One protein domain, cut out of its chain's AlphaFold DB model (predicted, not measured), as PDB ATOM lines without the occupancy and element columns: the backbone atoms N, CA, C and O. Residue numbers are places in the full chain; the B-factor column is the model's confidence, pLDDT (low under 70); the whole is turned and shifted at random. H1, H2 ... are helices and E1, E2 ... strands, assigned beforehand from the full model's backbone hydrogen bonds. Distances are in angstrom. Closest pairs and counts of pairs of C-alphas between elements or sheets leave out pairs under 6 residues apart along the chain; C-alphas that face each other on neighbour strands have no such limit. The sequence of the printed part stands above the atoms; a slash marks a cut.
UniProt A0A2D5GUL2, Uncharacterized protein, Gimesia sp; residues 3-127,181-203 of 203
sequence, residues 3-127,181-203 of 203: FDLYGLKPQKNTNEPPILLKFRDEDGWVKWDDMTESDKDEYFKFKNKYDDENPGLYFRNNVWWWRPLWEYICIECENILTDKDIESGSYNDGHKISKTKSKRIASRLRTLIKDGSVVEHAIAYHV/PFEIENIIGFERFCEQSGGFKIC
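What this domain is: This is residues 3 to 127 and 181 to 203 of the 203 residues of an uncharacterized protein of Gimesia sp (UniProt A0A2D5GUL2). A small four-stranded antiparallel sheet has helix H7 packed over one face, with H5 on the same face packed on H7 but beside the strands, and H3 runs off from the end of edge strand E2. A smaller lobe, the helical hairpin of H1 and H2, lies beyond the E2 edge of this body, while H6 lies at the far end of the long axis. The 148 printed residues hold seven named helices and four named strands, in the order E1 H1 H2 E2 H3 H4 E3 H5 H6 H7 E4, and the class is mixed, helices and strands. The sheet's order is E2 E1 E4 E3. The whole is compact, with a radius of gyration of the C-alphas of 16.8 A, and spans 47 by 31 by 27 A.

How they stand to each other: E1, residues 3 to 7, is an inner strand. Its antiparallel neighbours are E2, residues 58 to 62, with N 5 and O 59 2.8 A apart, and E4, residues 199 to 202, with N 6 and O 201 3.0 A apart. E4 is antiparallel to E3, residues 96 to 98, with N 97 and O 200 2.9 A apart. H1, residues 18 to 23, and H2, residues 37 to 53, form a helical hairpin; they touch through residues 43 to 47 of H2, closest at the C-alphas of Leu 20 and Tyr 43, 6.4 A. H3, residues 63 to 76, and H7, residues 184 to 196, make two layers with the sheet, helices on one face of it. H7 runs along the strands at a height over the sheet of 9.7 A. H5, residues 99 to 115, is on the same face as H7 and touches it, closest at the C-alphas of Ala 106 and Glu 191, 4.6 A. H4, residues 83 to 88, only grazes the sheet. H6, residues 117 to 127, only just touches H7, at Ile 184 alone, with 3 pairs of C-alphas within 8 A; the closest are those of Val 118 and Ile 184, 6.6 A. H2, H4, H5, H6 and H7 have every O i to N i+4 pair within hydrogen-bond range; H3 has 8 of 10, and H1 0 of 2 but 3 of 3 O i to N i+3 pairs.

Where its parts are: E1 begins at C-alpha 3 (9.991, 114.335, -69.116). H2 is 24.3 A long, H3 19.8 A, H5 24.5 A, H6 15.3 A and H7 18.7 A. E4 ends at C-alpha 202 (8.392, 108.304, -67.249).

The domain as a whole: The two C-alphas farthest apart, those of Glu 26 and Val 127, are 52.1 A apart. Residues 128 to 180 are not printed, and C-alphas 127 and 181 are 11.3 A apart across the cut. The link from H1 to H2 is long, 13 residues. No printed residue is under 70 in pLDDT.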
ATOM      1  N   PHE A   3      10.329 115.743 -69.264       97.62
ATOM      2  CA  PHE A   3       9.991 114.335 -69.116       97.62
ATOM      3  C   PHE A   3      11.161 113.490 -69.594       97.62
ATOM      4  O   PHE A   3      11.513 113.512 -70.778       97.62
ATOM      5  N   ASP A   4      11.754 112.775 -68.651       97.50
ATOM      6  CA  ASP A   4      12.894 111.900 -68.840       97.50
ATOM      7  C   ASP A   4      12.390 110.458 -68.919       97.50
ATOM      8  O   ASP A   4      11.885 109.897 -67.946       97.50
ATOM      9  N   LEU A   5      12.484 109.844 -70.097       98.38
ATOM     10  CA  LEU A   5      11.989 108.493 -70.322       98.38
ATOM     11  C   LEU A   5      13.146 107.511 -70.407       98.38
ATOM     12  O   LEU A   5      14.047 107.669 -71.224       98.38
ATOM     13  N   TYR A   6      13.080 106.456 -69.600       98.25
ATOM     14  CA  TYR A   6      14.112 105.422 -69.544       98.25
ATOM     15  C   TYR A   6      13.550 104.077 -69.983       98.25
ATOM     16  O   TYR A   6      12.527 103.624 -69.455       98.25
ATOM     17  N   GLY A   7      14.228 103.417 -70.921       98.50
ATOM     18  CA  GLY A   7      13.884 102.057 -71.322       98.50
ATOM     19  C   GLY A   7      14.022 101.075 -70.156       98.50
ATOM     20  O   GLY A   7      14.996 101.099 -69.409       98.50
ATOM     21  N   LEU A   8      13.049 100.180 -69.990       98.38
ATOM     22  CA  LEU A   8      13.041  99.174 -68.922       98.38
ATOM     23  C   LEU A   8      13.978  98.007 -69.232       98.38
ATOM     24  O   LEU A   8      14.628  97.475 -68.333       98.38
ATOM     25  N   LYS A   9      13.998  97.568 -70.493       97.69
ATOM     26  CA  LYS A   9      14.875  96.507 -71.009       97.69
ATOM     27  C   LYS A   9      15.258  96.841 -72.451       97.69
ATOM     28  O   LYS A   9      14.838  96.125 -73.368       97.69
ATOM     29  N   PRO A  10      15.981  97.952 -72.650       97.56
ATOM     30  CA  PRO A  10      16.227  98.474 -73.974       97.56
ATOM     31  C   PRO A  10      17.136  97.553 -74.779       97.56
ATOM     32  O   PRO A  10      18.024  96.884 -74.241       97.56
ATOM     33  N   GLN A  11      16.899  97.520 -76.084       96.69
ATOM     34  CA  GLN A  11      17.781  96.870 -77.036       96.69
ATOM     35  C   GLN A  11      19.125  97.606 -77.061       96.69
ATOM     36  O   GLN A  11      19.170  98.827 -77.190       96.69
ATOM     37  N   LYS A  12      20.216  96.847 -76.939       94.12
ATOM     38  CA  LYS A  12      21.585  97.352 -77.077       94.12
ATOM     39  C   LYS A  12      22.078  97.039 -78.486       94.12
ATOM     40  O   LYS A  12      22.371  95.883 -78.781       94.12
ATOM     41  N   ASN A  13      22.120  98.049 -79.346       96.50
ATOM     42  CA  ASN A  13      22.631  97.935 -80.712       96.50
ATOM     43  C   ASN A  13      24.148  98.102 -80.754       96.50
ATOM     44  O   ASN A  13      24.822  97.406 -81.509       96.50
ATOM     45  N   THR A  14      24.678  99.010 -79.935       96.31
ATOM     46  CA  THR A  14      26.116  99.225 -79.778       96.31
ATOM     47  C   THR A  14      26.505  99.159 -78.304       96.31
ATOM     48  O   THR A  14      25.677  99.287 -77.395       96.31
ATOM     49  N   ASN A  15      27.782  98.875 -78.056       95.19
ATOM     50  CA  ASN A  15      28.330  98.897 -76.705       95.19
ATOM     51  C   ASN A  15      28.634 100.333 -76.294       95.19
ATOM     52  O   ASN A  15      28.995 101.159 -77.132       95.19
ATOM     53  N   GLU A  16      28.531 100.602 -74.995       92.88
ATOM     54  CA  GLU A  16      28.900 101.901 -74.454       92.88
ATOM     55  C   GLU A  16      30.376 102.208 -74.773       92.88
ATOM     56  O   GLU A  16      31.248 101.375 -74.495       92.88
ATOM     57  N   PRO A  17      30.679 103.375 -75.367       93.81
ATOM     58  CA  PRO A  17      32.049 103.764 -75.659       93.81
ATOM     59  C   PRO A  17      32.904 103.799 -74.380       93.81
ATOM     60  O   PRO A  17      32.561 104.534 -73.453       93.81
ATOM     61  N   PRO A  18      34.065 103.108 -74.328       93.81
ATOM     62  CA  PRO A  18      34.924 103.096 -73.138       93.81
ATOM     63  C   PRO A  18      35.393 104.483 -72.683       93.81
ATOM     64  O   PRO A  18      35.745 104.667 -71.524       93.81
ATOM     65  N   ILE A  19      35.390 105.473 -73.584       93.19
ATOM     66  CA  ILE A  19      35.697 106.870 -73.254       93.19
ATOM     67  C   ILE A  19      34.740 107.437 -72.195       93.19
ATOM     68  O   ILE A  19      35.192 108.174 -71.327       93.19
ATOM     69  N   LEU A  20      33.463 107.029 -72.190       93.94
ATOM     70  CA  LEU A  20      32.480 107.496 -71.210       93.94
ATOM     71  C   LEU A  20      32.822 107.058 -69.781       93.94
ATOM     72  O   LEU A  20      32.486 107.764 -68.834       93.94
ATOM     73  N   LEU A  21      33.549 105.945 -69.620       92.81
ATOM     74  CA  LEU A  21      34.012 105.472 -68.313       92.81
ATOM     75  C   LEU A  21      35.058 106.406 -67.691       92.81
ATOM     76  O   LEU A  21      35.144 106.488 -66.473       92.81
ATOM     77  N   LYS A  22      35.827 107.152 -68.498       93.50
ATOM     78  CA  LYS A  22      36.839 108.098 -67.985       93.50
ATOM     79  C   LYS A  22      36.223 109.288 -67.248       93.50
ATOM     80  O   LYS A  22      36.890 109.914 -66.422       93.50
ATOM     81  N   PHE A  23      34.970 109.598 -67.572       94.88
ATOM     82  CA  PHE A  23      34.198 110.687 -66.982       94.88
ATOM     83  C   PHE A  23      33.361 110.227 -65.789       94.88
ATOM     84  O   PHE A  23      32.551 111.007 -65.299       94.88
ATOM     85  N   ARG A  24      33.533 108.983 -65.324       94.31
ATOM     86  CA  ARG A  24      32.826 108.442 -64.164       94.31
ATOM     87  C   ARG A  24      33.753 108.249 -62.970       94.31
ATOM     88  O   ARG A  24      34.959 108.070 -63.146       94.31
ATOM     89  N   ASP A  25      33.180 108.313 -61.779       92.69
ATOM     90  CA  ASP A  25      33.815 107.888 -60.536       92.69
ATOM     91  C   ASP A  25      33.709 106.362 -60.338       92.69
ATOM     92  O   ASP A  25      33.219 105.629 -61.205       92.69
ATOM     93  N   GLU A  26      34.209 105.874 -59.203       91.56
ATOM     94  CA  GLU A  26      34.203 104.449 -58.844       91.56
ATOM     95  C   GLU A  26      32.784 103.886 -58.657       91.56
ATOM     96  O   GLU A  26      32.560 102.695 -58.887       91.56
ATOM     97  N   ASP A  27      31.821 104.747 -58.317       91.81
ATOM     98  CA  ASP A  27      30.406 104.414 -58.140       91.81
ATOM     99  C   ASP A  27      29.614 104.483 -59.464       91.81
ATOM    100  O   ASP A  27      28.445 104.089 -59.532       91.81
ATOM    101  N   GLY A  28      30.251 104.943 -60.546       89.19
ATOM    102  CA  GLY A  28      29.676 105.055 -61.883       89.19
ATOM    103  C   GLY A  28      28.949 106.376 -62.158       89.19
ATOM    104  O   GLY A  28      28.342 106.514 -63.227       89.19
ATOM    105  N   TRP A  29      29.012 107.349 -61.249       91.94
ATOM    106  CA  TRP A  29      28.460 108.686 -61.457       91.94
ATOM    107  C   TRP A  29      29.395 109.541 -62.292       91.94
ATOM    108  O   TRP A  29      30.611 109.435 -62.200       91.94
ATOM    109  N   VAL A  30      28.825 110.413 -63.123       93.94
ATOM    110  CA  VAL A  30      29.629 111.362 -63.896       93.94
ATOM    111  C   VAL A  30      30.212 112.411 -62.947       93.94
ATOM    112  O   VAL A  30      29.463 113.077 -62.233       93.94
ATOM    113  N   LYS A  31      31.536 112.579 -62.965       94.56
ATOM    114  CA  LYS A  31      32.279 113.515 -62.100       94.56
ATOM    115  C   LYS A  31      32.230 114.956 -62.624       94.56
ATOM    116  O   LYS A  31      33.244 115.532 -63.007       94.56
ATOM    117  N   TRP A  32      31.030 115.533 -62.680       93.94
ATOM    118  CA  TRP A  32      30.787 116.849 -63.288       93.94
ATOM    119  C   TRP A  32      31.665 117.974 -62.735       93.94
ATOM    120  O   TRP A  32      32.084 118.839 -63.506       93.94
ATOM    121  N   ASP A  33      31.940 117.947 -61.432       94.38
ATOM    122  CA  ASP A  33      32.706 118.984 -60.733       94.38
ATOM    123  C   ASP A  33      34.201 118.964 -61.094       94.38
ATOM    124  O   ASP A  33      34.868 119.995 -61.015       94.38
ATOM    125  N   ASP A  34      34.710 117.822 -61.569       93.12
ATOM    126  CA  ASP A  34      36.112 117.633 -61.960       93.12
ATOM    127  C   ASP A  34      36.354 117.869 -63.461       93.12
ATOM    128  O   ASP A  34      37.490 117.789 -63.935       93.12
ATOM    129  N   MET A  35      35.293 118.107 -64.239       94.56
ATOM    130  CA  MET A  35      35.355 118.207 -65.697       94.56
ATOM    131  C   MET A  35      35.517 119.652 -66.165       94.56
ATOM    132  O   MET A  35      34.735 120.540 -65.809       94.56
ATOM    133  N   THR A  36      36.483 119.874 -67.057       96.12
ATOM    134  CA  THR A  36      36.564 121.121 -67.823       96.12
ATOM    135  C   THR A  36      35.399 121.221 -68.809       96.12
ATOM    136  O   THR A  36      34.723 120.235 -69.102       96.12
ATOM    137  N   GLU A  37      35.168 122.406 -69.377       96.06
ATOM    138  CA  GLU A  37      34.132 122.556 -70.407       96.06
ATOM    139  C   GLU A  37      34.415 121.679 -71.637       96.06
ATOM    140  O   GLU A  37      33.515 121.028 -72.158       96.06
ATOM    141  N   SER A  38      35.691 121.545 -72.020       95.75
ATOM    142  CA  SER A  38      36.097 120.646 -73.105       95.75
ATOM    143  C   SER A  38      35.816 119.174 -72.788       95.75
ATOM    144  O   SER A  38      35.475 118.416 -73.696       95.75
ATOM    145  N   ASP A  39      35.960 118.756 -71.527       95.69
ATOM    146  CA  ASP A  39      35.626 117.389 -71.112       95.69
ATOM    147  C   ASP A  39      34.114 117.151 -71.195       95.69
ATOM    148  O   ASP A  39      33.674 116.078 -71.607       95.69
ATOM    149  N   LYS A  40      33.302 118.154 -70.829       95.81
ATOM    150  CA  LYS A  40      31.837 118.084 -70.937       95.81
ATOM    151  C   LYS A  40      31.399 117.993 -72.393       95.81
ATOM    152  O   LYS A  40      30.574 117.137 -72.712       95.81
ATOM    153  N   ASP A  41      31.988 118.797 -73.273       96.12
ATOM    154  CA  ASP A  41      31.733 118.737 -74.714       96.12
ATOM    155  C   ASP A  41      32.068 117.356 -75.287       96.12
ATOM    156  O   ASP A  41      31.277 116.771 -76.036       96.12
ATOM    157  N   GLU A  42      33.220 116.792 -74.912       96.56
ATOM    158  CA  GLU A  42      33.612 115.449 -75.336       96.56
ATOM    159  C   GLU A  42      32.644 114.384 -74.795       96.56
ATOM    160  O   GLU A  42      32.170 113.537 -75.563       96.56
ATOM    161  N   TYR A  43      32.287 114.453 -73.511       96.06
ATOM    162  CA  TYR A  43      31.302 113.563 -72.902       96.06
ATOM    163  C   TYR A  43      29.969 113.604 -73.653       96.06
ATOM    164  O   TYR A  43      29.488 112.557 -74.093       96.06
ATOM    165  N   PHE A  44      29.384 114.790 -73.853       95.62
ATOM    166  CA  PHE A  44      28.091 114.926 -74.527       95.62
ATOM    167  C   PHE A  44      28.160 114.478 -75.984       95.62
ATOM    168  O   PHE A  44      27.240 113.813 -76.453       95.62
ATOM    169  N   LYS A  45      29.266 114.731 -76.691       96.19
ATOM    170  CA  LYS A  45      29.470 114.221 -78.052       96.19
ATOM    171  C   LYS A  45      29.387 112.693 -78.115       96.19
ATOM    172  O   LYS A  45      28.678 112.154 -78.966       96.19
ATOM    173  N   PHE A  46      30.101 111.983 -77.239       96.62
ATOM    174  CA  PHE A  46      30.074 110.516 -77.227       96.62
ATOM    175  C   PHE A  46      28.770 109.956 -76.658       96.62
ATOM    176  O   PHE A  46      28.283 108.944 -77.163       96.62
ATOM    177  N   LYS A  47      28.189 110.613 -75.649       95.25
ATOM    178  CA  LYS A  47      26.927 110.196 -75.034       95.25
ATOM    179  C   LYS A  47      25.753 110.344 -75.996       95.25
ATOM    180  O   LYS A  47      25.012 109.384 -76.160       95.25
ATOM    181  N   ASN A  48      25.641 111.482 -76.684       94.50
ATOM    182  CA  ASN A  48      24.585 111.719 -77.670       94.50
ATOM    183  C   ASN A  48      24.679 110.711 -78.815       94.50
ATOM    184  O   ASN A  48      23.690 110.075 -79.152       94.50
ATOM    185  N   LYS A  49      25.888 110.469 -79.340       95.88
ATOM    186  CA  LYS A  49      26.093 109.439 -80.365       95.88
ATOM    187  C   LYS A  49      25.681 108.046 -79.877       95.88
ATOM    188  O   LYS A  49      25.056 107.295 -80.619       95.88
ATOM    189  N   TYR A  50      26.043 107.690 -78.645       96.06
ATOM    190  CA  TYR A  50      25.658 106.408 -78.063       96.06
ATOM    191  C   TYR A  50      24.136 106.281 -77.900       96.06
ATOM    192  O   TYR A  50      23.583 105.223 -78.199       96.06
ATOM    193  N   ASP A  51      23.457 107.351 -77.488       93.94
ATOM    194  CA  ASP A  51      21.997 107.387 -77.364       93.94
ATOM    195  C   ASP A  51      21.303 107.300 -78.731       93.94
ATOM    196  O   ASP A  51      20.357 106.530 -78.878       93.94
ATOM    197  N   ASP A  52      21.818 107.991 -79.751       94.62
ATOM    198  CA  ASP A  52      21.313 107.922 -81.129       94.62
ATOM    199  C   ASP A  52      21.422 106.502 -81.711       94.62
ATOM    200  O   ASP A  52      20.515 106.018 -82.396       94.62
ATOM    201  N   GLU A  53      22.528 105.807 -81.427       97.25
ATOM    202  CA  GLU A  53      22.743 104.415 -81.833       97.25
ATOM    203  C   GLU A  53      21.891 103.427 -81.018       97.25
ATOM    204  O   GLU A  53      21.589 102.327 -81.491       97.25
ATOM    205  N   ASN A  54      21.462 103.805 -79.813       97.88
ATOM    206  CA  ASN A  54      20.673 102.979 -78.901       97.88
ATOM    207  C   ASN A  54      19.398 103.718 -78.460       97.88
ATOM    208  O   ASN A  54      19.191 103.944 -77.263       97.88
ATOM    209  N   PRO A  55      18.492 104.040 -79.400       97.56
ATOM    210  CA  PRO A  55      17.404 104.988 -79.173       97.56
ATOM    211  C   PRO A  55      16.385 104.514 -78.138       97.56
ATOM    212  O   PRO A  55      15.560 105.301 -77.705       97.56
ATOM    213  N   GLY A  56      16.399 103.237 -77.739       98.25
ATOM    214  CA  GLY A  56      15.551 102.716 -76.669       98.25
ATOM    215  C   GLY A  56      16.049 103.019 -75.253       98.25
ATOM    216  O   GLY A  56      15.287 102.823 -74.307       98.25
ATOM    217  N   LEU A  57      17.307 103.444 -75.076       97.69
ATOM    218  CA  LEU A  57      17.890 103.691 -73.751       97.69
ATOM    219  C   LEU A  57      17.197 104.854 -73.045       97.69
ATOM    220  O   LEU A  57      16.797 104.726 -71.885       97.69
ATOM    221  N   TYR A  58      17.073 105.974 -73.752       97.25
ATOM    222  CA  TYR A  58      16.663 107.243 -73.186       97.25
ATOM    223  C   TYR A  58      15.965 108.105 -74.237       97.25
ATOM    224  O   TYR A  58      16.400 108.173 -75.384       97.25
ATOM    225  N   PHE A  59      14.888 108.768 -73.831       98.00
ATOM    226  CA  PHE A  59      14.193 109.768 -74.631       98.00
ATOM    227  C   PHE A  59      13.850 110.960 -73.747       98.00
ATOM    228  O   PHE A  59      13.434 110.792 -72.600       98.00
ATOM    229  N   ARG A  60      14.007 112.172 -74.281       96.56
ATOM    230  CA  ARG A  60      13.818 113.399 -73.511       96.56
ATOM    231  C   ARG A  60      13.026 114.426 -74.284       96.56
ATOM    232  O   ARG A  60      13.426 114.831 -75.364       96.56
ATOM    233  N   ASN A  61      11.984 114.946 -73.644       97.31
ATOM    234  CA  ASN A  61      11.304 116.160 -74.082       97.31
ATOM    235  C   ASN A  61      11.130 117.131 -72.931       97.31
ATOM    236  O   ASN A  61      10.841 116.738 -71.805       97.31
ATOM    237  N   ASN A  62      11.312 118.427 -73.179       96.94
ATOM    238  CA  ASN A  62      10.850 119.413 -72.203       96.94
ATOM    239  C   ASN A  62       9.306 119.468 -72.217       96.94
ATOM    240  O   ASN A  62       8.678 118.973 -73.150       96.94
ATOM    241  N   VAL A  63       8.689 120.049 -71.182       96.62
ATOM    242  CA  VAL A  63       7.220 120.023 -71.016       96.62
ATOM    243  C   VAL A  63       6.458 120.593 -72.218       96.62
ATOM    244  O   VAL A  63       5.382 120.098 -72.540       96.62
ATOM    245  N   TRP A  64       7.028 121.589 -72.900       97.12
ATOM    246  CA  TRP A  64       6.411 122.263 -74.040       97.12
ATOM    247  C   TRP A  64       6.273 121.344 -75.256       97.12
ATOM    248  O   TRP A  64       5.281 121.400 -75.968       97.12
ATOM    249  N   TRP A  65       7.246 120.455 -75.440       97.75
ATOM    250  CA  TRP A  65       7.300 119.482 -76.531       97.75
ATOM    251  C   TRP A  65       6.652 118.150 -76.160       97.75
ATOM    252  O   TRP A  65       6.119 117.443 -77.011       97.75
ATOM    253  N   TRP A  66       6.695 117.797 -74.875       98.12
ATOM    254  CA  TRP A  66       6.097 116.565 -74.376       98.12
ATOM    255  C   TRP A  66       4.574 116.597 -74.452       98.12
ATOM    256  O   TRP A  66       3.975 115.602 -74.834       98.12
ATOM    257  N   ARG A  67       3.943 117.724 -74.098       97.19
ATOM    258  CA  ARG A  67       2.478 117.794 -73.989       97.19
ATOM    259  C   ARG A  67       1.774 117.533 -75.333       97.19
ATOM    260  O   ARG A  67       0.947 116.625 -75.341       97.19
ATOM    261  N   PRO A  68       2.124 118.199 -76.454       98.19
ATOM    262  CA  PRO A  68       1.499 117.918 -77.751       98.19
ATOM    263  C   PRO A  68       1.814 116.515 -78.260       98.19
ATOM    264  O   PRO A  68       0.939 115.844 -78.798       98.19
ATOM    265  N   LEU A  69       3.050 116.042 -78.049       98.62
ATOM    266  CA  LEU A  69       3.420 114.676 -78.403       98.62
ATOM    267  C   LEU A  69       2.540 113.674 -77.654       98.62
ATOM    268  O   LEU A  69       1.913 112.832 -78.285       98.62
ATOM    269  N   TRP A  70       2.471 113.764 -76.326       98.50
ATOM    270  CA  TRP A  70       1.730 112.808 -75.509       98.50
ATOM    271  C   TRP A  70       0.226 112.866 -75.773       98.50
ATOM    272  O   TRP A  70      -0.406 111.816 -75.840       98.50
ATOM    273  N   GLU A  71      -0.337 114.057 -75.991       98.44
ATOM    274  CA  GLU A  71      -1.736 114.230 -76.397       98.44
ATOM    275  C   GLU A  71      -2.035 113.486 -77.704       98.44
ATOM    276  O   GLU A  71      -2.976 112.692 -77.758       98.44
ATOM    277  N   TYR A  72      -1.183 113.646 -78.721       98.75
ATOM    278  CA  TYR A  72      -1.313 112.914 -79.980       98.75
ATOM    279  C   TYR A  72      -1.221 111.395 -79.780       98.75
ATOM    280  O   TYR A  72      -2.036 110.650 -80.320       98.75
ATOM    281  N   ILE A  73      -0.288 110.916 -78.943       98.62
ATOM    282  CA  ILE A  73      -0.211 109.488 -78.595       98.62
ATOM    283  C   ILE A  73      -1.498 109.017 -77.911       98.62
ATOM    284  O   ILE A  73      -1.982 107.935 -78.231       98.62
ATOM    285  N   CYS A  74      -2.063 109.797 -76.988       98.62
ATOM    286  CA  CYS A  74      -3.292 109.428 -76.285       98.62
ATOM    287  C   CYS A  74      -4.465 109.244 -77.249       98.62
ATOM    288  O   CYS A  74      -5.181 108.253 -77.129       98.62
ATOM    289  N   ILE A  75      -4.610 110.147 -78.221       98.38
ATOM    290  CA  ILE A  75      -5.657 110.084 -79.250       98.38
ATOM    291  C   ILE A  75      -5.441 108.864 -80.153       98.38
ATOM    292  O   ILE A  75      -6.307 108.002 -80.283       98.38
ATOM    293  N   GLU A  76      -4.252 108.735 -80.740       98.62
ATOM    294  CA  GLU A  76      -3.982 107.713 -81.758       98.62
ATOM    295  C   GLU A  76      -3.809 106.297 -81.192       98.62
ATOM    296  O   GLU A  76      -3.905 105.297 -81.913       98.62
ATOM    297  N   CYS A  77      -3.525 106.197 -79.894       98.50
ATOM    298  CA  CYS A  77      -3.278 104.945 -79.188       98.50
ATOM    299  C   CYS A  77      -4.283 104.690 -78.056       98.50
ATOM    300  O   CYS A  77      -3.978 103.888 -77.169       98.50
ATOM    301  N   GLU A  78      -5.480 105.288 -78.085       97.44
ATOM    302  CA  GLU A  78      -6.519 105.089 -77.056       97.44
ATOM    303  C   GLU A  78      -6.858 103.604 -76.823       97.44
ATOM    304  O   GLU A  78      -7.093 103.171 -75.702       97.44
ATOM    305  N   ASN A  79      -6.785 102.771 -77.867       98.00
ATOM    306  CA  ASN A  79      -7.054 101.332 -77.788       98.00
ATOM    307  C   ASN A  79      -5.824 100.482 -77.389       98.00
ATOM    308  O   ASN A  79      -5.854  99.241 -77.405       98.00
ATOM    309  N   ILE A  80      -4.700 101.134 -77.103       98.62
ATOM    310  CA  ILE A  80      -3.444 100.534 -76.633       98.62
ATOM    311  C   ILE A  80      -3.179 100.950 -75.182       98.62
ATOM    312  O   ILE A  80      -2.709 100.126 -74.385       98.62
ATOM    313  N   LEU A  81      -3.459 102.211 -74.864       98.56
ATOM    314  CA  LEU A  81      -3.295 102.813 -73.551       98.56
ATOM    315  C   LEU A  81      -4.505 102.529 -72.657       98.56
ATOM    316  O   LEU A  81      -5.620 102.329 -73.117       98.56
ATOM    317  N   THR A  82      -4.267 102.475 -71.352       98.50
ATOM    318  CA  THR A  82      -5.337 102.523 -70.343       98.50
ATOM    319  C   THR A  82      -5.522 103.957 -69.858       98.50
ATOM    320  O   THR A  82      -4.563 104.721 -69.923       98.50
ATOM    321  N   ASP A  83      -6.661 104.287 -69.249       98.25
ATOM    322  CA  ASP A  83      -6.909 105.616 -68.654       98.25
ATOM    323  C   ASP A  83      -5.775 106.065 -67.724       98.25
ATOM    324  O   ASP A  83      -5.280 107.184 -67.816       98.25
ATOM    325  N   LYS A  84      -5.266 105.136 -66.904       98.19
ATOM    326  CA  LYS A  84      -4.107 105.394 -66.044       98.19
ATOM    327  C   LYS A  84      -2.839 105.745 -66.828       98.19
ATOM    328  O   LYS A  84      -2.053 106.551 -66.355       98.19
ATOM    329  N   ASP A  85      -2.606 105.137 -67.991       98.56
ATOM    330  CA  ASP A  85      -1.437 105.503 -68.799       98.56
ATOM    331  C   ASP A  85      -1.576 106.929 -69.320       98.56
ATOM    332  O   ASP A  85      -0.620 107.694 -69.239       98.56
ATOM    333  N   ILE A  86      -2.763 107.268 -69.833       98.25
ATOM    334  CA  ILE A  86      -3.094 108.589 -70.375       98.25
ATOM    335  C   ILE A  86      -2.870 109.660 -69.303       98.25
ATOM    336  O   ILE A  86      -2.152 110.635 -69.545       98.25
ATOM    337  N   GLU A  87      -3.419 109.438 -68.106       97.75
ATOM    338  CA  GLU A  87      -3.276 110.329 -66.956       97.75
ATOM    339  C   GLU A  87      -1.818 110.420 -66.488       97.75
ATOM    340  O   GLU A  87      -1.233 111.505 -66.505       97.75
ATOM    341  N   SER A  88      -1.195 109.293 -66.125       97.75
ATOM    342  CA  SER A  88       0.169 109.285 -65.582       97.75
ATOM    343  C   SER A  88       1.214 109.786 -66.577       97.75
ATOM    344  O   SER A  88       2.207 110.373 -66.164       97.75
ATOM    345  N   GLY A  89       1.002 109.644 -67.890       97.12
ATOM    346  CA  GLY A  89       1.910 110.210 -68.891       97.12
ATOM    347  C   GLY A  89       1.971 111.740 -68.884       97.12
ATOM    348  O   GLY A  89       2.868 112.327 -69.484       97.12
ATOM    349  N   SER A  90       1.078 112.406 -68.148       95.94
ATOM    350  CA  SER A  90       1.146 113.843 -67.891       95.94
ATOM    351  C   SER A  90       1.993 114.233 -66.671       95.94
ATOM    352  O   SER A  90       2.138 115.440 -66.423       95.94
ATOM    353  N   TYR A  91       2.572 113.263 -65.958       96.38
ATOM    354  CA  TYR A  91       3.325 113.447 -64.718       96.38
ATOM    355  C   TYR A  91       4.666 112.697 -64.718       96.38
ATOM    356  O   TYR A  91       4.858 111.697 -65.401       96.38
ATOM    357  N   ASN A  92       5.586 113.173 -63.880       96.38
ATOM    358  CA  ASN A  92       6.878 112.545 -63.599       96.38
ATOM    359  C   ASN A  92       6.765 111.613 -62.377       96.38
ATOM    360  O   ASN A  92       7.512 111.718 -61.405       96.38
ATOM    361  N   ASP A  93       5.754 110.746 -62.378       96.81
ATOM    362  CA  ASP A  93       5.373 109.903 -61.234       96.81
ATOM    363  C   ASP A  93       6.062 108.525 -61.234       96.81
ATOM    364  O   ASP A  93       5.830 107.687 -60.358       96.81
ATOM    365  N   GLY A  94       6.930 108.270 -62.214       97.81
ATOM    366  CA  GLY A  94       7.589 106.985 -62.383       97.81
ATOM    367  C   GLY A  94       6.710 105.910 -63.015       97.81
ATOM    368  O   GLY A  94       7.069 104.727 -62.919       97.81
ATOM    369  N   HIS A  95       5.591 106.283 -63.644       98.38
ATOM    370  CA  HIS A  95       4.704 105.353 -64.334       98.38
ATOM    371  C   HIS A  95       5.422 104.587 -65.439       98.38
ATOM    372  O   HIS A  95       6.371 105.066 -66.066       98.38
ATOM    373  N   LYS A  96       4.977 103.346 -65.653       98.75
ATOM    374  CA  LYS A  96       5.624 102.395 -66.555       98.75
ATOM    375  C   LYS A  96       4.676 101.945 -67.651       98.75
ATOM    376  O   LYS A  96       3.632 101.357 -67.377       98.75
ATOM    377  N   ILE A  97       5.127 102.088 -68.891       98.81
ATOM    378  CA  ILE A  97       4.501 101.488 -70.065       98.81
ATOM    379  C   ILE A  97       5.199 100.161 -70.366       98.81
ATOM    380  O   ILE A  97       6.424 100.075 -70.464       98.81
ATOM    381  N   SER A  98       4.419  99.085 -70.484       98.75
ATOM    382  CA  SER A  98       4.959  97.738 -70.696       98.75
ATOM    383  C   SER A  98       5.589  97.573 -72.082       98.75
ATOM    384  O   SER A  98       5.247  98.287 -73.024       98.75
ATOM    385  N   LYS A  99       6.452  96.558 -72.245       98.75
ATOM    386  CA  LYS A  99       7.028  96.179 -73.549       98.75
ATOM    387  C   LYS A  99       5.964  96.029 -74.638       98.75
ATOM    388  O   LYS A  99       6.138  96.539 -75.740       98.75
ATOM    389  N   THR A 100       4.869  95.336 -74.327       98.69
ATOM    390  CA  THR A 100       3.788  95.073 -75.285       98.69
ATOM    391  C   THR A 100       3.101  96.364 -75.718       98.69
ATOM    392  O   THR A 100       2.894  96.560 -76.912       98.69
ATOM    393  N   LYS A 101       2.780  97.262 -74.774       98.81
ATOM    394  CA  LYS A 101       2.185  98.567 -75.098       98.81
ATOM    395  C   LYS A 101       3.159  99.423 -75.908       98.81
ATOM    396  O   LYS A 101       2.786  99.895 -76.972       98.81
ATOM    397  N   SER A 102       4.418  99.513 -75.480       98.81
ATOM    398  CA  SER A 102       5.475 100.263 -76.174       98.81
ATOM    399  C   SER A 102       5.648  99.824 -77.635       98.81
ATOM    400  O   SER A 102       5.617 100.654 -78.536       98.81
ATOM    401  N   LYS A 103       5.716  98.512 -77.902       98.81
ATOM    402  CA  LYS A 103       5.774  97.974 -79.275       98.81
ATOM    403  C   LYS A 103       4.520  98.288 -80.096       98.81
ATOM    404  O   LYS A 103       4.620  98.583 -81.282       98.81
ATOM    405  N   ARG A 104       3.330  98.230 -79.485       98.88
ATOM    406  CA  ARG A 104       2.072  98.578 -80.168       98.88
ATOM    407  C   ARG A 104       2.008 100.069 -80.515       98.88
ATOM    408  O   ARG A 104       1.579 100.386 -81.618       98.88
ATOM    409  N   ILE A 105       2.470 100.947 -79.619       98.88
ATOM    410  CA  ILE A 105       2.599 102.391 -79.875       98.88
ATOM    411  C   ILE A 105       3.554 102.622 -81.047       98.88
ATOM    412  O   ILE A 105       3.167 103.254 -82.023       98.88
ATOM    413  N   ALA A 106       4.756 102.035 -81.012       98.88
ATOM    414  CA  ALA A 106       5.722 102.162 -82.103       98.88
ATOM    415  C   ALA A 106       5.141 101.706 -83.450       98.88
ATOM    416  O   ALA A 106       5.198 102.425 -84.444       98.88
ATOM    417  N   SER A 107       4.487 100.540 -83.476       98.88
ATOM    418  CA  SER A 107       3.830 100.044 -84.686       98.88
ATOM    419  C   SER A 107       2.721 100.974 -85.186       98.88
ATOM    420  O   SER A 107       2.578 101.116 -86.399       98.88
ATOM    421  N   ARG A 108       1.931 101.585 -84.291       98.88
ATOM    422  CA  ARG A 108       0.881 102.545 -84.663       98.88
ATOM    423  C   ARG A 108       1.496 103.799 -85.277       98.88
ATOM    424  O   ARG A 108       1.112 104.170 -86.381       98.88
ATOM    425  N   LEU A 109       2.481 104.397 -84.610       98.88
ATOM    426  CA  LEU A 109       3.156 105.600 -85.098       98.88
ATOM    427  C   LEU A 109       3.858 105.358 -86.427       98.88
ATOM    428  O   LEU A 109       3.750 106.178 -87.327       98.88
ATOM    429  N   ARG A 110       4.508 104.206 -86.609       98.81
ATOM    430  CA  ARG A 110       5.138 103.846 -87.884       98.81
ATOM    431  C   ARG A 110       4.138 103.824 -89.043       98.81
ATOM    432  O   ARG A 110       4.491 104.246 -90.141       98.81
ATOM    433  N   THR A 111       2.915 103.346 -88.811       98.75
ATOM    434  CA  THR A 111       1.835 103.397 -89.810       98.75
ATOM    435  C   THR A 111       1.435 104.839 -90.111       98.75
ATOM    436  O   THR A 111       1.492 105.223 -91.272       98.75
ATOM    437  N   LEU A 112       1.155 105.642 -89.078       98.81
ATOM    438  CA  LEU A 112       0.734 107.047 -89.207       98.81
ATOM    439  C   LEU A 112       1.804 107.947 -89.854       98.81
ATOM    440  O   LEU A 112       1.507 108.917 -90.545       98.81
ATOM    441  N   ILE A 113       3.082 107.642 -89.622       98.69
ATOM    442  CA  ILE A 113       4.204 108.310 -90.294       98.69
ATOM    443  C   ILE A 113       4.214 107.926 -91.777       98.69
ATOM    444  O   ILE A 113       4.423 108.777 -92.637       98.69
ATOM    445  N   LYS A 114       4.006 106.640 -92.091       98.62
ATOM    446  CA  LYS A 114       4.074 106.118 -93.462       98.62
ATOM    447  C   LYS A 114       2.903 106.577 -94.330       98.62
ATOM    448  O   LYS A 114       3.104 106.788 -95.523       98.62
ATOM    449  N   ASP A 115       1.703 106.663 -93.767       98.50
ATOM    450  CA  ASP A 115       0.499 107.060 -94.504       98.50
ATOM    451  C   ASP A 115       0.301 108.582 -94.595       98.50
ATOM    452  O   ASP A 115      -0.542 109.029 -95.364       98.50
ATOM    453  N   GLY A 116       1.122 109.367 -93.890       98.56
ATOM    454  CA  GLY A 116       1.096 110.828 -93.931       98.56
ATOM    455  C   GLY A 116       0.233 111.473 -92.845       98.56
ATOM    456  O   GLY A 116       0.286 112.692 -92.702       98.56
ATOM    457  N   SER A 117      -0.470 110.695 -92.016       98.69
ATOM    458  CA  SER A 117      -1.342 111.218 -90.952       98.69
ATOM    459  C   SER A 117      -0.608 112.125 -89.958       98.69
ATOM    460  O   SER A 117      -1.159 113.127 -89.508       98.69
ATOM    461  N   VAL A 118       0.657 111.823 -89.630       98.62
ATOM    462  CA  VAL A 118       1.465 112.694 -88.748       98.62
ATOM    463  C   VAL A 118       1.758 114.043 -89.412       98.62
ATOM    464  O   VAL A 118       1.753 115.071 -88.740       98.62
ATOM    465  N   VAL A 119       1.992 114.054 -90.729       98.56
ATOM    466  CA  VAL A 119       2.241 115.284 -91.495       98.56
ATOM    467  C   VAL A 119       0.970 116.126 -91.563       98.56
ATOM    468  O   VAL A 119       1.015 117.324 -91.296       98.56
ATOM    469  N   GLU A 120      -0.167 115.498 -91.864       98.56
ATOM    470  CA  GLU A 120      -1.470 116.166 -91.884       98.56
ATOM    471  C   GLU A 120      -1.803 116.783 -90.521       98.56
ATOM    472  O   GLU A 120      -2.188 117.953 -90.452       98.56
ATOM    473  N   HIS A 121      -1.576 116.039 -89.431       98.50
ATOM    474  CA  HIS A 121      -1.756 116.551 -88.075       98.50
ATOM    475  C   HIS A 121      -0.830 117.736 -87.784       98.50
ATOM    476  O   HIS A 121      -1.303 118.756 -87.296       98.50
ATOM    477  N   ALA A 122       0.463 117.642 -88.112       98.31
ATOM    478  CA  ALA A 122       1.422 118.720 -87.873       98.31
ATOM    479  C   ALA A 122       1.036 120.014 -88.610       98.31
ATOM    480  O   ALA A 122       1.058 121.092 -88.015       98.31
ATOM    481  N   ILE A 123       0.605 119.910 -89.874       98.31
ATOM    482  CA  ILE A 123       0.122 121.056 -90.659       98.31
ATOM    483  C   ILE A 123      -1.126 121.659 -90.011       98.31
ATOM    484  O   ILE A 123      -1.174 122.865 -89.771       98.31
ATOM    485  N   ALA A 124      -2.131 120.835 -89.699       98.25
ATOM    486  CA  ALA A 124      -3.369 121.305 -89.081       98.25
ATOM    487  C   ALA A 124      -3.114 121.957 -87.711       98.25
ATOM    488  O   ALA A 124      -3.699 122.994 -87.396       98.25
ATOM    489  N   TYR A 125      -2.206 121.381 -86.923       97.88
ATOM    490  CA  TYR A 125      -1.795 121.896 -85.625       97.88
ATOM    491  C   TYR A 125      -1.108 123.259 -85.750       97.88
ATOM    492  O   TYR A 125      -1.463 124.198 -85.038       97.88
ATOM    493  N   HIS A 126      -0.178 123.399 -86.696       96.88
ATOM    494  CA  HIS A 126       0.511 124.660 -86.955       96.88
ATOM    495  C   HIS A 126      -0.463 125.759 -87.400       96.88
ATOM    496  O   HIS A 126      -0.497 126.831 -86.797       96.88
ATOM    497  N   VAL A 127      -1.331 125.459 -88.373       97.69
ATOM    498  CA  VAL A 127      -2.378 126.385 -88.840       97.69
ATOM    499  C   VAL A 127      -3.298 126.799 -87.689       97.69
ATOM    500  O   VAL A 127      -3.647 127.974 -87.559       97.69
ATOM    501  N   PRO A 181       4.853 123.512 -79.463       96.50
ATOM    502  CA  PRO A 181       4.949 123.080 -80.854       96.50
ATOM    503  C   PRO A 181       4.742 121.566 -81.010       96.50
ATOM    504  O   PRO A 181       4.964 120.785 -80.081       96.50
ATOM    505  N   PHE A 182       4.380 121.152 -82.223       98.06
ATOM    506  CA  PHE A 182       4.294 119.754 -82.637       98.06
ATOM    507  C   PHE A 182       5.185 119.544 -83.863       98.06
ATOM    508  O   PHE A 182       4.918 120.127 -84.909       98.06
ATOM    509  N   GLU A 183       6.217 118.703 -83.750       96.81
ATOM    510  CA  GLU A 183       7.133 118.410 -84.862       96.81
ATOM    511  C   GLU A 183       7.200 116.917 -85.162       96.81
ATOM    512  O   GLU A 183       7.203 116.065 -84.264       96.81
ATOM    513  N   ILE A 184       7.324 116.609 -86.448       98.38
ATOM    514  CA  ILE A 184       7.301 115.247 -86.982       98.38
ATOM    515  C   ILE A 184       8.532 114.464 -86.508       98.38
ATOM    516  O   ILE A 184       8.428 113.296 -86.132       98.38
ATOM    517  N   GLU A 185       9.699 115.104 -86.452       98.12
ATOM    518  CA  GLU A 185      10.966 114.518 -86.009       98.12
ATOM    519  C   GLU A 185      10.879 114.021 -84.564       98.12
ATOM    520  O   GLU A 185      11.439 112.975 -84.229       98.12
ATOM    521  N   ASN A 186      10.123 114.729 -83.723       98.12
ATOM    522  CA  ASN A 186       9.892 114.342 -82.337       98.12
ATOM    523  C   ASN A 186       9.053 113.050 -82.255       98.12
ATOM    524  O   ASN A 186       9.374 112.140 -81.487       98.12
ATOM    525  N   ILE A 187       8.032 112.921 -83.110       98.69
ATOM    526  CA  ILE A 187       7.225 111.697 -83.240       98.69
ATOM    527  C   ILE A 187       8.071 110.532 -83.763       98.69
ATOM    528  O   ILE A 187       7.994 109.428 -83.224       98.69
ATOM    529  N   ILE A 188       8.924 110.772 -84.763       98.69
ATOM    530  CA  ILE A 188       9.849 109.763 -85.301       98.69
ATOM    531  C   ILE A 188      10.834 109.295 -84.219       98.69
ATOM    532  O   ILE A 188      11.082 108.095 -84.083       98.69
ATOM    533  N   GLY A 189      11.391 110.219 -83.433       98.50
ATOM    534  CA  GLY A 189      12.273 109.890 -82.314       98.50
ATOM    535  C   GLY A 189      11.567 109.030 -81.263       98.50
ATOM    536  O   GLY A 189      12.091 107.992 -80.854       98.50
ATOM    537  N   PHE A 190      10.346 109.410 -80.882       98.75
ATOM    538  CA  PHE A 190       9.559 108.675 -79.895       98.75
ATOM    539  C   PHE A 190       9.122 107.290 -80.389       98.75
ATOM    540  O   PHE A 190       9.133 106.328 -79.619       98.75
ATOM    541  N   GLU A 191       8.797 107.154 -81.676       98.81
ATOM    542  CA  GLU A 191       8.514 105.869 -82.321       98.81
ATOM    543  C   GLU A 191       9.703 104.910 -82.183       98.81
ATOM    544  O   GLU A 191       9.542 103.789 -81.690       98.81
ATOM    545  N   ARG A 192      10.912 105.372 -82.532       98.62
ATOM    546  CA  ARG A 192      12.147 104.577 -82.425       98.62
ATOM    547  C   ARG A 192      12.453 104.187 -80.983       98.62
ATOM    548  O   ARG A 192      12.819 103.036 -80.731       98.62
ATOM    549  N   PHE A 193      12.273 105.118 -80.045       98.81
ATOM    550  CA  PHE A 193      12.408 104.842 -78.617       98.81
ATOM    551  C   PHE A 193      11.428 103.753 -78.173       98.81
ATOM    552  O   PHE A 193      11.842 102.740 -77.606       98.81
ATOM    553  N   CYS A 194      10.140 103.900 -78.490       98.81
ATOM    554  CA  CYS A 194       9.109 102.929 -78.134       98.81
ATOM    555  C   CYS A 194       9.394 101.537 -78.711       98.81
ATOM    556  O   CYS A 194       9.166 100.525 -78.036       98.81
ATOM    557  N   GLU A 195       9.919 101.475 -79.934       98.81
ATOM    558  CA  GLU A 195      10.270 100.218 -80.585       98.81
ATOM    559  C   GLU A 195      11.390  99.496 -79.826       98.81
ATOM    560  O   GLU A 195      11.366  98.271 -79.696       98.81
ATOM    561  N   GLN A 196      12.361 100.228 -79.284       98.75
ATOM    562  CA  GLN A 196      13.588  99.639 -78.749       98.75
ATOM    563  C   GLN A 196      13.694  99.655 -77.222       98.75
ATOM    564  O   GLN A 196      14.592  99.015 -76.687       98.75
ATOM    565  N   SER A 197      12.788 100.310 -76.497       98.69
ATOM    566  CA  SER A 197      12.876 100.503 -75.038       98.69
ATOM    567  C   SER A 197      12.669  99.233 -74.202       98.69
ATOM    568  O   SER A 197      13.116  99.136 -73.055       98.69
ATOM    569  N   GLY A 198      11.973  98.235 -74.757       98.44
ATOM    570  CA  GLY A 198      11.515  97.079 -73.982       98.44
ATOM    571  C   GLY A 198      10.427  97.437 -72.960       98.44
ATOM    572  O   GLY A 198      10.260  96.720 -71.972       98.44
ATOM    573  N   GLY A 199       9.684  98.521 -73.208       98.62
ATOM    574  CA  GLY A 199       8.860  99.218 -72.219       98.62
ATOM    575  C   GLY A 199       9.648 100.372 -71.609       98.62
ATOM    576  O   GLY A 199      10.869 100.379 -71.686       98.62
ATOM    577  N   PHE A 200       8.985 101.344 -70.997       98.75
ATOM    578  CA  PHE A 200       9.666 102.530 -70.478       98.75
ATOM    579  C   PHE A 200       9.053 103.051 -69.186       98.75
ATOM    580  O   PHE A 200       7.913 102.726 -68.854       98.75
ATOM    581  N   LYS A 201       9.839 103.843 -68.456       98.69
ATOM    582  CA  LYS A 201       9.441 104.597 -67.267       98.69
ATOM    583  C   LYS A 201       9.479 106.092 -67.580       98.69
ATOM    584  O   LYS A 201      10.439 106.523 -68.208       98.69
ATOM    585  N   ILE A 202       8.485 106.843 -67.117       98.06
ATOM    586  CA  ILE A 202       8.392 108.304 -67.249       98.06
ATOM    587  C   ILE A 202       8.836 108.950 -65.925       98.06
ATOM    588  O   ILE A 202       8.266 108.634 -64.880       98.06
ATOM    589  N   CYS A 203       9.871 109.792 -65.951       94.31
ATOM    590  CA  CYS A 203      10.511 110.420 -64.786       94.31
ATOM    591  C   CYS A 203      10.631 111.938 -64.935       94.31
ATOM    592  O   CYS A 203      10.605 112.448 -66.076       94.31
TER     593      CYS A 203